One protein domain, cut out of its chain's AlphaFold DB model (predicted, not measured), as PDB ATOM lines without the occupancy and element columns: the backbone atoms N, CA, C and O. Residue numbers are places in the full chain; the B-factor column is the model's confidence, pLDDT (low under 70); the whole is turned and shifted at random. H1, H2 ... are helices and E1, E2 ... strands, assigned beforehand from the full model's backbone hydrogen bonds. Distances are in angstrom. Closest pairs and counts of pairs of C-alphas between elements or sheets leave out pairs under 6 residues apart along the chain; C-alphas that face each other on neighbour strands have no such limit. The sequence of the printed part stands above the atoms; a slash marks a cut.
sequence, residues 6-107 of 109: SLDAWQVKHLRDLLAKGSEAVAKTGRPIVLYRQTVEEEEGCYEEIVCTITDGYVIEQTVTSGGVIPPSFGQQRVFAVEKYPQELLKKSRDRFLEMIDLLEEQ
ATOM      1  N   SER A   6     161.961 122.425 100.513       82.56
ATOM      2  CA  SER A   6     161.501 123.789 100.235       82.56
ATOM      3  C   SER A   6     162.628 124.781 100.525       82.56
ATOM      4  O   SER A   6     163.442 124.550 101.419       82.56
ATOM      5  N   LEU A   7     162.675 125.896  99.791       80.88
ATOM      6  CA  LEU A   7     163.698 126.928  99.990       80.88
ATOM      7  C   LEU A   7     163.795 127.349 101.467       80.88
ATOM      8  O   LEU A   7     164.889 127.369 102.024       80.88
ATOM      9  N   ASP A   8     162.653 127.548 102.131       82.19
ATOM     10  CA  ASP A   8     162.602 127.929 103.547       82.19
ATOM     11  C   ASP A   8     163.198 126.847 104.473       82.19
ATOM     12  O   ASP A   8     163.923 127.154 105.417       82.19
ATOM     13  N   ALA A   9     162.950 125.561 104.200       89.06
ATOM     14  CA  ALA A   9     163.511 124.474 105.003       89.06
ATOM     15  C   ALA A   9     165.031 124.340 104.812       89.06
ATOM     16  O   ALA A   9     165.740 123.991 105.760       89.06
ATOM     17  N   TRP A  10     165.532 124.632 103.609       93.38
ATOM     18  CA  TRP A  10     166.968 124.696 103.350       93.38
ATOM     19  C   TRP A  10     167.604 125.875 104.088       93.38
ATOM     20  O   TRP A  10     168.570 125.671 104.816       93.38
ATOM     21  N   GLN A  11     167.014 127.067 103.987       94.00
ATOM     22  CA  GLN A  11     167.505 128.274 104.649       94.00
ATOM     23  C   GLN A  11     167.565 128.112 106.174       94.00
ATOM     24  O   GLN A  11     168.573 128.438 106.795       94.00
ATOM     25  N   VAL A  12     166.525 127.541 106.795       95.88
ATOM     26  CA  VAL A  12     166.517 127.264 108.244       95.88
ATOM     27  C   VAL A  12     167.643 126.317 108.647       95.88
ATOM     28  O   VAL A  12     168.280 126.519 109.682       95.88
ATOM     29  N   LYS A  13     167.870 125.259 107.861       96.12
ATOM     30  CA  LYS A  13     168.972 124.331 108.117       96.12
ATOM     31  C   LYS A  13     170.316 125.047 107.972       96.12
ATOM     32  O   LYS A  13     171.178 124.870 108.821       96.12
ATOM     33  N   HIS A  14     170.463 125.866 106.940       96.31
ATOM     34  CA  HIS A  14     171.687 126.610 106.674       96.31
ATOM     35  C   HIS A  14     172.053 127.552 107.823       96.31
ATOM     36  O   HIS A  14     173.145 127.449 108.375       96.31
ATOM     37  N   LEU A  15     171.103 128.373 108.287       97.31
ATOM     38  CA  LEU A  15     171.337 129.232 109.448       97.31
ATOM     39  C   LEU A  15     171.661 128.413 110.706       97.31
ATOM     40  O   LEU A  15     172.531 128.798 111.480       97.31
ATOM     41  N   ARG A  16     171.011 127.259 110.913       97.56
ATOM     42  CA  ARG A  16     171.353 126.364 112.031       97.56
ATOM     43  C   ARG A  16     172.815 125.921 111.973       97.56
ATOM     44  O   ARG A  16     173.493 125.961 112.997       97.56
ATOM     45  N   ASP A  17     173.275 125.490 110.805       97.69
ATOM     46  CA  ASP A  17     174.638 125.000 110.613       97.69
ATOM     47  C   ASP A  17     175.659 126.141 110.827       97.69
ATOM     48  O   ASP A  17     176.691 125.934 111.468       97.69
ATOM     49  N   LEU A  18     175.343 127.366 110.386       98.19
ATOM     50  CA  LEU A  18     176.148 128.567 110.648       98.19
ATOM     51  C   LEU A  18     176.204 128.929 112.139       98.19
ATOM     52  O   LEU A  18     177.288 129.166 112.669       98.19
ATOM     53  N   LEU A  19     175.070 128.916 112.846       98.00
ATOM     54  CA  LEU A  19     175.027 129.181 114.289       98.00
ATOM     55  C   LEU A  19     175.821 128.140 115.086       98.00
ATOM     56  O   LEU A  19     176.494 128.494 116.052       98.00
ATOM     57  N   ALA A  20     175.777 126.867 114.681       97.94
ATOM     58  CA  ALA A  20     176.566 125.809 115.306       97.94
ATOM     59  C   ALA A  20     178.076 126.044 115.126       97.94
ATOM     60  O   ALA A  20     178.831 125.950 116.094       97.94
ATOM     61  N   LYS A  21     178.514 126.431 113.920       97.75
ATOM     62  CA  LYS A  21     179.908 126.840 113.675       97.75
ATOM     63  C   LYS A  21     180.300 128.061 114.506       97.75
ATOM     64  O   LYS A  21     181.375 128.076 115.101       97.75
ATOM     65  N   GLY A  22     179.422 129.063 114.578       97.44
ATOM     66  CA  GLY A  22     179.631 130.259 115.392       97.44
ATOM     67  C   GLY A  22     179.797 129.910 116.870       97.44
ATOM     68  O   GLY A  22     180.747 130.354 117.502       97.44
ATOM     69  N   SER A  23     178.942 129.035 117.399       97.94
ATOM     70  CA  SER A  23     179.045 128.512 118.763       97.94
ATOM     71  C   SER A  23     180.387 127.826 119.019       97.94
ATOM     72  O   SER A  23     181.028 128.087 120.033       97.94
ATOM     73  N   GLU A  24     180.845 126.978 118.095       97.62
ATOM     74  CA  GLU A  24     182.146 126.314 118.213       97.62
ATOM     75  C   GLU A  24     183.306 127.326 118.198       97.62
ATOM     76  O   GLU A  24     184.270 127.194 118.958       97.62
ATOM     77  N   ALA A  25     183.216 128.368 117.366       96.44
ATOM     78  CA  ALA A  25     184.194 129.452 117.343       96.44
ATOM     79  C   ALA A  25     184.215 130.228 118.671       96.44
ATOM     80  O   ALA A  25     185.294 130.520 119.196       96.44
ATOM     81  N   VAL A  26     183.046 130.510 119.258       97.44
ATOM     82  CA  VAL A  26     182.947 131.137 120.583       97.44
ATOM     83  C   VAL A  26     183.568 130.241 121.654       97.44
ATOM     84  O   VAL A  26     184.372 130.727 122.444       97.44
ATOM     85  N   ALA A  27     183.279 128.937 121.650       97.19
ATOM     86  CA  ALA A  27     183.848 127.988 122.608       97.19
ATOM     87  C   ALA A  27     185.388 127.950 122.551       97.19
ATOM     88  O   ALA A  27     186.055 127.862 123.582       97.19
ATOM     89  N   LYS A  28     185.973 128.076 121.352       96.50
ATOM     90  CA  LYS A  28     187.433 128.118 121.153       96.50
ATOM     91  C   LYS A  28     188.068 129.448 121.560       96.50
ATOM     92  O   LYS A  28     189.194 129.461 122.049       96.50
ATOM     93  N   THR A  29     187.392 130.566 121.305       96.00
ATOM     94  CA  THR A  29     187.970 131.915 121.459       96.00
ATOM     95  C   THR A  29     187.598 132.598 122.773       96.00
ATOM     96  O   THR A  29     188.250 133.568 123.160       96.00
ATOM     97  N   GLY A  30     186.538 132.137 123.440       94.69
ATOM     98  CA  GLY A  30     185.930 132.791 124.598       94.69
ATOM     99  C   GLY A  30     185.255 134.129 124.273       94.69
ATOM    100  O   GLY A  30     184.932 134.880 125.192       94.69
ATOM    101  N   ARG A  31     185.071 134.468 122.988       95.62
ATOM    102  CA  ARG A  31     184.525 135.759 122.547       95.62
ATOM    103  C   ARG A  31     183.159 135.562 121.892       95.62
ATOM    104  O   ARG A  31     183.114 134.936 120.838       95.62
ATOM    105  N   PRO A  32     182.067 136.095 122.472       96.81
ATOM    106  CA  PRO A  32     180.750 136.065 121.844       96.81
ATOM    107  C   PRO A  32     180.743 136.771 120.485       96.81
ATOM    108  O   PRO A  32     181.425 137.780 120.300       96.81
ATOM    109  N   ILE A  33     179.926 136.271 119.560       97.25
ATOM    110  CA  ILE A  33     179.704 136.902 118.254       97.25
ATOM    111  C   ILE A  33     178.430 137.738 118.348       97.25
ATOM    112  O   ILE A  33     177.371 137.207 118.678       97.25
ATOM    113  N   VAL A  34     178.516 139.035 118.053       97.62
ATOM    114  CA  VAL A  34     177.334 139.903 117.960       97.62
ATOM    115  C   VAL A  34     176.662 139.658 116.614       97.62
ATOM    116  O   VAL A  34     177.266 139.877 115.571       97.62
ATOM    117  N   LEU A  35     175.414 139.203 116.660       97.69
ATOM    118  CA  LEU A  35     174.599 138.902 115.488       97.69
ATOM    119  C   LEU A  35     173.915 140.148 114.941       97.69
ATOM    120  O   LEU A  35     173.916 140.386 113.740       97.69
ATOM    121  N   TYR A  36     173.316 140.937 115.831       96.44
ATOM    122  CA  TYR A  36     172.755 142.239 115.501       96.44
ATOM    123  C   TYR A  36     172.629 143.102 116.755       96.44
ATOM    124  O   TYR A  36     172.566 142.599 117.883       96.44
ATOM    125  N   ARG A  37     172.542 144.412 116.533       95.25
ATOM    126  CA  ARG A  37     172.106 145.401 117.520       95.25
ATOM    127  C   ARG A  37     170.949 146.183 116.928       95.25
ATOM    128  O   ARG A  37     170.945 146.463 115.732       95.25
ATOM    129  N   GLN A  38     169.968 146.505 117.751       94.00
ATOM    130  CA  GLN A  38     168.815 147.285 117.331       94.00
ATOM    131  C   GLN A  38     168.456 148.282 118.423       94.00
ATOM    132  O   GLN A  38     168.038 147.868 119.500       94.00
ATOM    133  N   THR A  39     168.524 149.572 118.115       94.06
ATOM    134  CA  THR A  39     167.980 150.619 118.984       94.06
ATOM    135  C   THR A  39     166.462 150.477 119.091       94.06
ATOM    136  O   THR A  39     165.764 150.351 118.081       94.06
ATOM    137  N   VAL A  40     165.965 150.461 120.324       92.12
ATOM    138  CA  VAL A  40     164.541 150.464 120.674       92.12
ATOM    139  C   VAL A  40     164.102 151.891 120.974       92.12
ATOM    140  O   VAL A  40     163.127 152.357 120.390       92.12
ATOM    141  N   GLU A  41     164.859 152.586 121.822       89.62
ATOM    142  CA  GLU A  41     164.573 153.950 122.260       89.62
ATOM    143  C   GLU A  41     165.874 154.734 122.466       89.62
ATOM    144  O   GLU A  41     166.916 154.168 122.808       89.62
ATOM    145  N   GLU A  42     165.809 156.042 122.234       87.56
ATOM    146  CA  GLU A  42     166.884 156.985 122.524       87.56
ATOM    147  C   GLU A  42     166.271 158.253 123.124       87.56
ATOM    148  O   GLU A  42     165.489 158.941 122.464       87.56
ATOM    149  N   GLU A  43     166.635 158.571 124.364       85.75
ATOM    150  CA  GLU A  43     166.169 159.768 125.066       85.75
ATOM    151  C   GLU A  43     167.310 160.367 125.895       85.75
ATOM    152  O   GLU A  43     167.975 159.669 126.654       85.75
ATOM    153  N   GLU A  44     167.570 161.667 125.729       83.75
ATOM    154  CA  GLU A  44     168.571 162.424 126.507       83.75
ATOM    155  C   GLU A  44     169.974 161.769 126.584       83.75
ATOM    156  O   GLU A  44     170.690 161.870 127.581       83.75
ATOM    157  N   GLY A  45     170.398 161.096 125.507       81.88
ATOM    158  CA  GLY A  45     171.688 160.396 125.434       81.88
ATOM    159  C   GLY A  45     171.721 159.048 126.164       81.88
ATOM    160  O   GLY A  45     172.791 158.443 126.266       81.88
ATOM    161  N   CYS A  46     170.577 158.583 126.667       85.31
ATOM    162  CA  CYS A  46     170.325 157.209 127.075       85.31
ATOM    163  C   CYS A  46     169.799 156.408 125.878       85.31
ATOM    164  O   CYS A  46     168.922 156.867 125.150       85.31
ATOM    165  N   TYR A  47     170.327 155.203 125.702       91.19
ATOM    166  CA  TYR A  47     169.987 154.275 124.634       91.19
ATOM    167  C   TYR A  47     169.434 153.001 125.245       91.19
ATOM    168  O   TYR A  47     170.094 152.379 126.081       91.19
ATOM    169  N   GLU A  48     168.269 152.575 124.777       93.75
ATOM    170  CA  GLU A  48     167.802 151.211 124.953       93.75
ATOM    171  C   GLU A  48     167.972 150.456 123.636       93.75
ATOM    172  O   GLU A  48     167.498 150.884 122.584       93.75
ATOM    173  N   GLU A  49     168.653 149.317 123.679       95.25
ATOM    174  CA  GLU A  49     168.905 148.491 122.504       95.25
ATOM    175  C   GLU A  49     168.698 147.006 122.789       95.25
ATOM    176  O   GLU A  49     168.922 146.519 123.893       95.25
ATOM    177  N   ILE A  50     168.320 146.253 121.760       96.50
ATOM    178  CA  ILE A  50     168.393 144.796 121.766       96.50
ATOM    179  C   ILE A  50     169.742 144.396 121.185       96.50
ATOM    180  O   ILE A  50     170.029 144.667 120.018       96.50
ATOM    181  N   VAL A  51     170.536 143.685 121.978       97.31
ATOM    182  CA  VAL A  51     171.790 143.068 121.552       97.31
ATOM    183  C   VAL A  51     171.565 141.566 121.424       97.31
ATOM    184  O   VAL A  51     171.196 140.898 122.391       97.31
ATOM    185  N   CYS A  52     171.779 141.025 120.226       97.94
ATOM    186  CA  CYS A  52     171.707 139.592 119.968       97.94
ATOM    187  C   CYS A  52     173.109 139.016 119.786       97.94
ATOM    188  O   CYS A  52     173.898 139.533 118.996       97.94
ATOM    189  N   THR A  53     173.428 137.949 120.518       98.25
ATOM    190  CA  THR A  53     174.771 137.352 120.541       98.25
ATOM    191  C   THR A  53     174.729 135.834 120.481       98.25
ATOM    192  O   THR A  53     173.866 135.221 121.109       98.25
ATOM    193  N   ILE A  54     175.682 135.223 119.775       98.06
ATOM    194  CA  ILE A  54     176.006 133.800 119.930       98.06
ATOM    195  C   ILE A  54     176.996 133.646 121.081       98.06
ATOM    196  O   ILE A  54     178.009 134.346 121.159       98.06
ATOM    197  N   THR A  55     176.711 132.672 121.931       97.44
ATOM    198  CA  THR A  55     177.568 132.140 122.990       97.44
ATOM    199  C   THR A  55     177.754 130.632 122.787       97.44
ATOM    200  O   THR A  55     177.208 130.067 121.838       97.44
ATOM    201  N   ASP A  56     178.509 129.963 123.660       96.38
ATOM    202  CA  ASP A  56     178.673 128.507 123.587       96.38
ATOM    203  C   ASP A  56     177.337 127.779 123.846       96.38
ATOM    204  O   ASP A  56     176.828 127.749 124.965       96.38
ATOM    205  N   GLY A  57     176.738 127.247 122.781       97.31
ATOM    206  CA  GLY A  57     175.488 126.488 122.760       97.31
ATOM    207  C   GLY A  57     174.215 127.331 122.652       97.31
ATOM    208  O   GLY A  57     173.137 126.781 122.390       97.31
ATOM    209  N   TYR A  58     174.304 128.657 122.806       98.38
ATOM    210  CA  TYR A  58     173.122 129.511 122.940       98.38
ATOM    211  C   TYR A  58     173.195 130.812 122.146       98.38
ATOM    212  O   TYR A  58     174.242 131.445 122.045       98.38
ATOM    213  N   VAL A  59     172.036 131.261 121.669       98.38
ATOM    214  CA  VAL A  59     171.799 132.635 121.223       98.38
ATOM    215  C   VAL A  59     171.075 133.394 122.328       98.38
ATOM    216  O   VAL A  59     170.059 132.925 122.846       98.38
ATOM    217  N   ILE A  60     171.587 134.569 122.683       98.12
ATOM    218  CA  ILE A  60     171.024 135.440 123.716       98.12
ATOM    219  C   ILE A  60     170.574 136.742 123.062       98.12
ATOM    220  O   ILE A  60     171.397 137.475 122.519       98.12
ATOM    221  N   GLU A  61     169.278 137.036 123.152       97.50
ATOM    222  CA  GLU A  61     168.718 138.361 122.878       97.50
ATOM    223  C   GLU A  61     168.499 139.076 124.208       97.50
ATOM    224  O   GLU A  61     167.745 138.583 125.049       97.50
ATOM    225  N   GLN A  62     169.129 140.229 124.397       97.56
ATOM    226  CA  GLN A  62     169.035 140.992 125.637       97.56
ATOM    227  C   GLN A  62     168.776 142.465 125.371       97.56
ATOM    228  O   GLN A  62     169.405 143.049 124.493       97.56
ATOM    229  N   THR A  63     167.872 143.054 126.147       96.88
ATOM    230  CA  THR A  63     167.720 144.505 126.202       96.88
ATOM    231  C   THR A  63     168.828 145.077 127.076       96.88
ATOM    232  O   THR A  63     169.024 144.627 128.207       96.88
ATOM    233  N   VAL A  64     169.559 146.049 126.552       95.50
ATOM    234  CA  VAL A  64     170.622 146.768 127.246       95.50
ATOM    235  C   VAL A  64     170.254 148.239 127.243       95.50
ATOM    236  O   VAL A  64     169.991 148.809 126.187       95.50
ATOM    237  N   THR A  65     170.259 148.845 128.421       93.75
ATOM    238  CA  THR A  65     170.133 150.291 128.580       93.75
ATOM    239  C   THR A  65     171.509 150.842 128.916       93.75
ATOM    240  O   THR A  65     172.173 150.326 129.817       93.75
ATOM    241  N   SER A  66     171.977 151.848 128.183       91.00
ATOM    242  CA  SER A  66     173.290 152.457 128.413       91.00
ATOM    243  C   SER A  66     173.352 153.898 127.912       91.00
ATOM    244  O   SER A  66     172.598 154.280 127.025       91.00
ATOM    245  N   GLY A  67     174.271 154.697 128.456       87.44
ATOM    246  CA  GLY A  67     174.451 156.099 128.067       87.44
ATOM    247  C   GLY A  67     173.880 157.095 129.081       87.44
ATOM    248  O   GLY A  67     173.330 156.725 130.118       87.44
ATOM    249  N   GLY A  68     174.074 158.383 128.797       83.56
ATOM    250  CA  GLY A  68     173.665 159.479 129.671       83.56
ATOM    251  C   GLY A  68     174.290 159.393 131.068       83.56
ATOM    252  O   GLY A  68     175.483 159.132 131.226       83.56
ATOM    253  N   VAL A  69     173.466 159.630 132.091       83.38
ATOM    254  CA  VAL A  69     173.845 159.557 133.516       83.38
ATOM    255  C   VAL A  69     173.481 158.217 134.169       83.38
ATOM    256  O   VAL A  69     173.685 158.042 135.371       83.38
ATOM    257  N   ILE A  70     172.920 157.279 133.402       78.88
ATOM    258  CA  ILE A  70     172.369 156.025 133.920       78.88
ATOM    259  C   ILE A  70     173.445 154.928 133.850       78.88
ATOM    260  O   ILE A  70     174.066 154.738 132.801       78.88
ATOM    261  N   PRO A  71     173.695 154.183 134.946       86.19
ATOM    262  CA  PRO A  71     174.567 153.016 134.900       86.19
ATOM    263  C   PRO A  71     174.039 151.984 133.895       86.19
ATOM    264  O   PRO A  71     172.839 151.707 133.911       86.19
ATOM    265  N   PRO A  72     174.899 151.364 133.068       90.75
ATOM    266  CA  PRO A  72     174.456 150.333 132.145       90.75
ATOM    267  C   PRO A  72     173.707 149.209 132.864       90.75
ATOM    268  O   PRO A  72     174.179 148.689 133.879       90.75
ATOM    269  N   SER A  73     172.555 148.818 132.325       92.69
ATOM    270  CA  SER A  73     171.712 147.774 132.903       92.69
ATOM    271  C   SER A  73     171.204 146.802 131.852       92.69
ATOM    272  O   SER A  73     170.930 147.179 130.713       92.69
ATOM    273  N   PHE A  74     171.031 145.548 132.262       93.38
ATOM    274  CA  PHE A  74     170.393 144.519 131.453       93.38
ATOM    275  C   PHE A  74     168.919 144.413 131.839       93.38
ATOM    276  O   PHE A  74     168.591 144.204 133.007       93.38
ATOM    277  N   GLY A  75     168.048 144.570 130.848       91.31
ATOM    278  CA  GLY A  75     166.615 144.352 130.970       91.31
ATOM    279  C   GLY A  75     166.251 142.894 130.698       91.31
ATOM    280  O   GLY A  75     166.853 141.959 131.227       91.31
ATOM    281  N   GLN A  76     165.241 142.681 129.853       94.94
ATOM    282  CA  GLN A  76     164.805 141.336 129.487       94.94
ATOM    283  C   GLN A  76     165.912 140.574 128.743       94.94
ATOM    284  O   GLN A  76     166.487 141.085 127.786       94.94
ATOM    285  N   GLN A  77     166.138 139.315 129.128       97.38
ATOM    286  CA  GLN A  77     167.015 138.386 128.415       97.38
ATOM    287  C   GLN A  77     166.227 137.156 127.958       97.38
ATOM    288  O   GLN A  77     165.469 136.557 128.723       97.38
ATOM    289  N   ARG A  78     166.407 136.764 126.697       96.81
ATOM    290  CA  ARG A  78     165.833 135.554 126.104       96.81
ATOM    291  C   ARG A  78     166.965 134.676 125.598       96.81
ATOM    292  O   ARG A  78     167.746 135.102 124.752       96.81
ATOM    293  N   VAL A  79     167.027 133.458 126.121       97.88
ATOM    294  CA  VAL A  79     168.078 132.485 125.812       97.88
ATOM    295  C   VAL A  79     167.485 131.368 124.965       97.88
ATOM    296  O   VAL A  79     166.498 130.736 125.348       97.88
ATOM    297  N   PHE A  80     168.094 131.118 123.814       98.12
ATOM    298  CA  PHE A  80     167.671 130.101 122.862       98.12
ATOM    299  C   PHE A  80     168.812 129.123 122.621       98.12
ATOM    300  O   PHE A  80     169.940 129.541 122.388       98.12
ATOM    301  N   ALA A  81     168.524 127.822 122.610       98.19
ATOM    302  CA  ALA A  81     169.472 126.859 122.053       98.19
ATOM    303  C   ALA A  81     169.703 127.178 120.567       98.19
ATOM    304  O   ALA A  81     168.735 127.461 119.843       98.19
ATOM    305  N   VAL A  82     170.956 127.108 120.111       97.25
ATOM    306  CA  VAL A  82     171.326 127.439 118.721       97.25
ATOM    307  C   VAL A  82     170.509 126.654 117.691       97.25
ATOM    308  O   VAL A  82     170.164 127.202 116.647       97.25
ATOM    309  N   GLU A  83     170.085 125.415 117.984       96.38
ATOM    310  CA  GLU A  83     169.323 124.624 117.008       96.38
ATOM    311  C   GLU A  83     167.882 125.109 116.802       96.38
ATOM    312  O   GLU A  83     167.275 124.837 115.753       96.38
ATOM    313  N   LYS A  84     167.330 125.803 117.806       96.31
ATOM    314  CA  LYS A  84     165.946 126.293 117.833       96.31
ATOM    315  C   LYS A  84     165.827 127.726 117.325       96.31
ATOM    316  O   LYS A  84     164.793 128.073 116.755       96.31
ATOM    317  N   TYR A  85     166.872 128.534 117.496       97.75
ATOM    318  CA  TYR A  85     166.836 129.958 117.178       97.75
ATOM    319  C   TYR A  85     166.436 130.293 115.726       97.75
ATOM    320  O   TYR A  85     165.602 131.180 115.564       97.75
ATOM    321  N   PRO A  86     166.889 129.572 114.675       97.19
ATOM    322  CA  PRO A  86     166.512 129.889 113.293       97.19
ATOM    323  C   PRO A  86     165.000 129.924 113.048       97.19
ATOM    324  O   PRO A  86     164.499 130.788 112.335       97.19
ATOM    325  N   GLN A  87     164.261 129.001 113.670       95.19
ATOM    326  CA  GLN A  87     162.802 128.938 113.558       95.19
ATOM    327  C   GLN A  87     162.130 130.088 114.314       95.19
ATOM    328  O   GLN A  87     161.138 130.639 113.846       95.19
ATOM    329  N   GLU A  88     162.664 130.461 115.477       95.44
ATOM    330  CA  GLU A  88     162.155 131.593 116.254       95.44
ATOM    331  C   GLU A  88     162.416 132.927 115.552       95.44
ATOM    332  O   GLU A  88     161.536 133.784 115.518       95.44
ATOM    333  N   LEU A  89     163.589 133.086 114.935       95.62
ATOM    334  CA  LEU A  89     163.937 134.279 114.173       95.62
ATOM    335  C   LEU A  89     163.069 134.418 112.922       95.62
ATOM    336  O   LEU A  89     162.492 135.480 112.712       95.62
ATOM    337  N   LEU A  90     162.897 133.344 112.142       94.19
ATOM    338  CA  LEU A  90     162.104 133.381 110.911       94.19
ATOM    339  C   LEU A  90     160.634 133.756 111.166       94.19
ATOM    340  O   LEU A  90     160.042 134.484 110.374       94.19
ATOM    341  N   LYS A  91     160.050 133.308 112.290       93.12
ATOM    342  CA  LYS A  91     158.694 133.711 112.715       93.12
ATOM    343  C   LYS A  91     158.600 135.197 113.069       93.12
ATOM    344  O   LYS A  91     157.531 135.779 112.920       93.12
ATOM    345  N   LYS A  92     159.684 135.784 113.589       92.12
ATOM    346  CA  LYS A  92     159.736 137.189 114.020       92.12
ATOM    347  C   LYS A  92     160.039 138.139 112.860       92.12
ATOM    348  O   LYS A  92     159.425 139.194 112.771       92.12
ATOM    349  N   SER A  93     161.016 137.805 112.017       94.44
ATOM    350  CA  SER A  93     161.489 138.667 110.932       94.44
ATOM    351  C   SER A  93     162.246 137.859 109.878       94.44
ATOM    352  O   SER A  93     163.286 137.263 110.166       94.44
ATOM    353  N   ARG A  94     161.743 137.876 108.636       94.62
ATOM    354  CA  ARG A  94     162.429 137.272 107.484       94.62
ATOM    355  C   ARG A  94     163.685 138.055 107.098       94.62
ATOM    356  O   ARG A  94     164.683 137.437 106.755       94.62
ATOM    357  N   ASP A  95     163.648 139.378 107.197       95.69
ATOM    358  CA  ASP A  95     164.772 140.228 106.791       95.69
ATOM    359  C   ASP A  95     165.984 139.992 107.696       95.69
ATOM    360  O   ASP A  95     167.041 139.607 107.208       95.69
ATOM    361  N   ARG A  96     165.798 140.033 109.026       95.25
ATOM    362  CA  ARG A  96     166.882 139.711 109.977       95.25
ATOM    363  C   ARG A  96     167.412 138.301 109.827       95.25
ATOM    364  O   ARG A  96     168.575 138.040 110.107       95.25
ATOM    365  N   PHE A  97     166.537 137.372 109.461       96.81
ATOM    366  CA  PHE A  97     166.944 136.003 109.212       96.81
ATOM    367  C   PHE A  97     167.943 135.928 108.048       96.81
ATOM    368  O   PHE A  97     168.937 135.216 108.161       96.81
ATOM    369  N   LEU A  98     167.703 136.667 106.960       96.44
ATOM    370  CA  LEU A  98     168.607 136.716 105.808       96.44
ATOM    371  C   LEU A  98     169.887 137.497 106.129       96.44
ATOM    372  O   LEU A  98     170.969 136.967 105.913       96.44
ATOM    373  N   GLU A  99     169.771 138.674 106.750       96.69
ATOM    374  CA  GLU A  99     170.925 139.481 107.185       96.69
ATOM    375  C   GLU A  99     171.878 138.684 108.088       96.69
ATOM    376  O   GLU A  99     173.097 138.797 107.992       96.69
ATOM    377  N   MET A 100     171.325 137.842 108.967       97.19
ATOM    378  CA  MET A 100     172.117 136.999 109.856       97.19
ATOM    379  C   MET A 100     172.842 135.872 109.123       97.19
ATOM    380  O   MET A 100     173.940 135.499 109.536       97.19
ATOM    381  N   ILE A 101     172.237 135.309 108.071       97.00
ATOM    382  CA  ILE A 101     172.927 134.347 107.210       97.00
ATOM    383  C   ILE A 101     174.125 135.039 106.568       97.00
ATOM    384  O   ILE A 101     175.239 134.553 106.746       97.00
ATOM    385  N   ASP A 102     173.906 136.184 105.922       97.00
ATOM    386  CA  ASP A 102     174.957 136.917 105.211       97.00
ATOM    387  C   ASP A 102     176.121 137.278 106.155       97.00
ATOM    388  O   ASP A 102     177.283 137.016 105.848       97.00
ATOM    389  N   LEU A 103     175.812 137.784 107.356       97.06
ATOM    390  CA  LEU A 103     176.809 138.105 108.384       97.06
ATOM    391  C   LEU A 103     177.637 136.881 108.803       97.06
ATOM    392  O   LEU A 103     178.861 136.956 108.916       97.06
ATOM    393  N   LEU A 104     176.984 135.751 109.083       97.12
ATOM    394  CA  LEU A 104     177.685 134.552 109.540       97.12
ATOM    395  C   LEU A 104     178.470 133.877 108.415       97.12
ATOM    396  O   LEU A 104     179.505 133.278 108.691       97.12
ATOM    397  N   GLU A 105     178.015 133.975 107.168       96.88
ATOM    398  CA  GLU A 105     178.795 133.550 106.006       96.88
ATOM    399  C   GLU A 105     180.040 134.416 105.821       96.88
ATOM    400  O   GLU A 105     181.116 133.874 105.598       96.88
ATOM    401  N   GLU A 106     179.944 135.736 105.980       96.38
ATOM    402  CA  GLU A 106     181.111 136.618 105.885       96.38
ATOM    403  C   GLU A 106     182.138 136.339 106.996       96.38
ATOM    404  O   GLU A 106     183.347 136.374 106.762       96.38
ATOM    405  N   GLN A 107     181.672 136.044 108.212       92.44
ATOM    406  CA  GLN A 107     182.549 135.833 109.366       92.44
ATOM    407  C   GLN A 107     183.120 134.414 109.482       92.44
ATOM    408  O   GLN A 107     184.180 134.242 110.090       92.44
TER     409      GLN A 107
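What this domain is: This is residues 6 to 107 of the 109 residues of an uncharacterized protein of Nitrosopumilus sp. D6 (UniProt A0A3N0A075). What does the model look like? A long, twisted sheet, E1 to E4, meets a cluster of three crossed helices, H1, H2 and H3, at one end, and its E1 to E2 and E3 to E4 turns lie at the other end, away from the helices. What is printed, and in which order? The 102 printed residues have three named helices and four named strands, H1 E1 E2 E3 E4 H2 H3, a mixed class; the sheet is antiparallel, in the order E1 E2 E3 E4. How large is its outline? It is compact by its radius of gyration of the C-alphas, 14.6 A, yet elongated, spanning 48 by 30 by 23 A.

How they stand to each other: How is the sheet joined? E1, residues 33 to 43, E2, residues 46 to 54, E3, residues 58 to 67, and E4, residues 70 to 81, form a meander, each strand the antiparallel neighbour of the one before. N 38 and O 50 are 2.9 A apart, N 51 and O 62 2.8 A, and N 61 and O 78 2.9 A, each pair within hydrogen-bond range. E1 bends by 56 degrees at residue 36. How do the helices stand? H1, residues 7 to 29, touches H3, residues 94 to 107, with its residues 14 to 22 alone, at a steep tilt of 44 degrees, the same way; the closest C-alphas, of Leu 15 and Ile 101, are 5.8 A apart. H1 touches H2, residues 85 to 92, with its residues 12 to 16 alone, at a steep tilt of 51 degrees, opposite ways; the closest C-alphas, of Val 12 and Pro 86, are 5.7 A apart. H2 and H3 form a helical hairpin at a tilt of 36 degrees, only just steep, with the C-alphas of Leu 90 and Phe 97 closest at 5.8 A. Where do they meet the sheet? H1 only grazes it with residues 19 to 26, H2 with residues 85 to 88 and H3 with residues 96 to 107. What of the helices' backbones? In H1, H2 and H3 every O i to N i+4 pair is within hydrogen-bond range.

Where its parts are: How long are the strands? From first to last C-alpha E1 measures 27.4 A, E2 25.1 A, E3 27.1 A and E4 31.6 A; C-alpha 33 is at (179.704, 136.902, 118.254). How long are the helices? H1 measures 32.8 A from C-alpha 7 at (163.698, 126.928, 99.990), H2 10.6 A, and H3 20.3 A to C-alpha 107 at (182.549, 135.833, 109.366).

The domain as a whole: How far does it reach? The two C-alphas farthest apart, those of Ser 6 and Val 69, are 50.4 A apart. Is it continuous and confident? The printed part has no cut, the six links between named elements are tight, and no printed residue is under pLDDT 70.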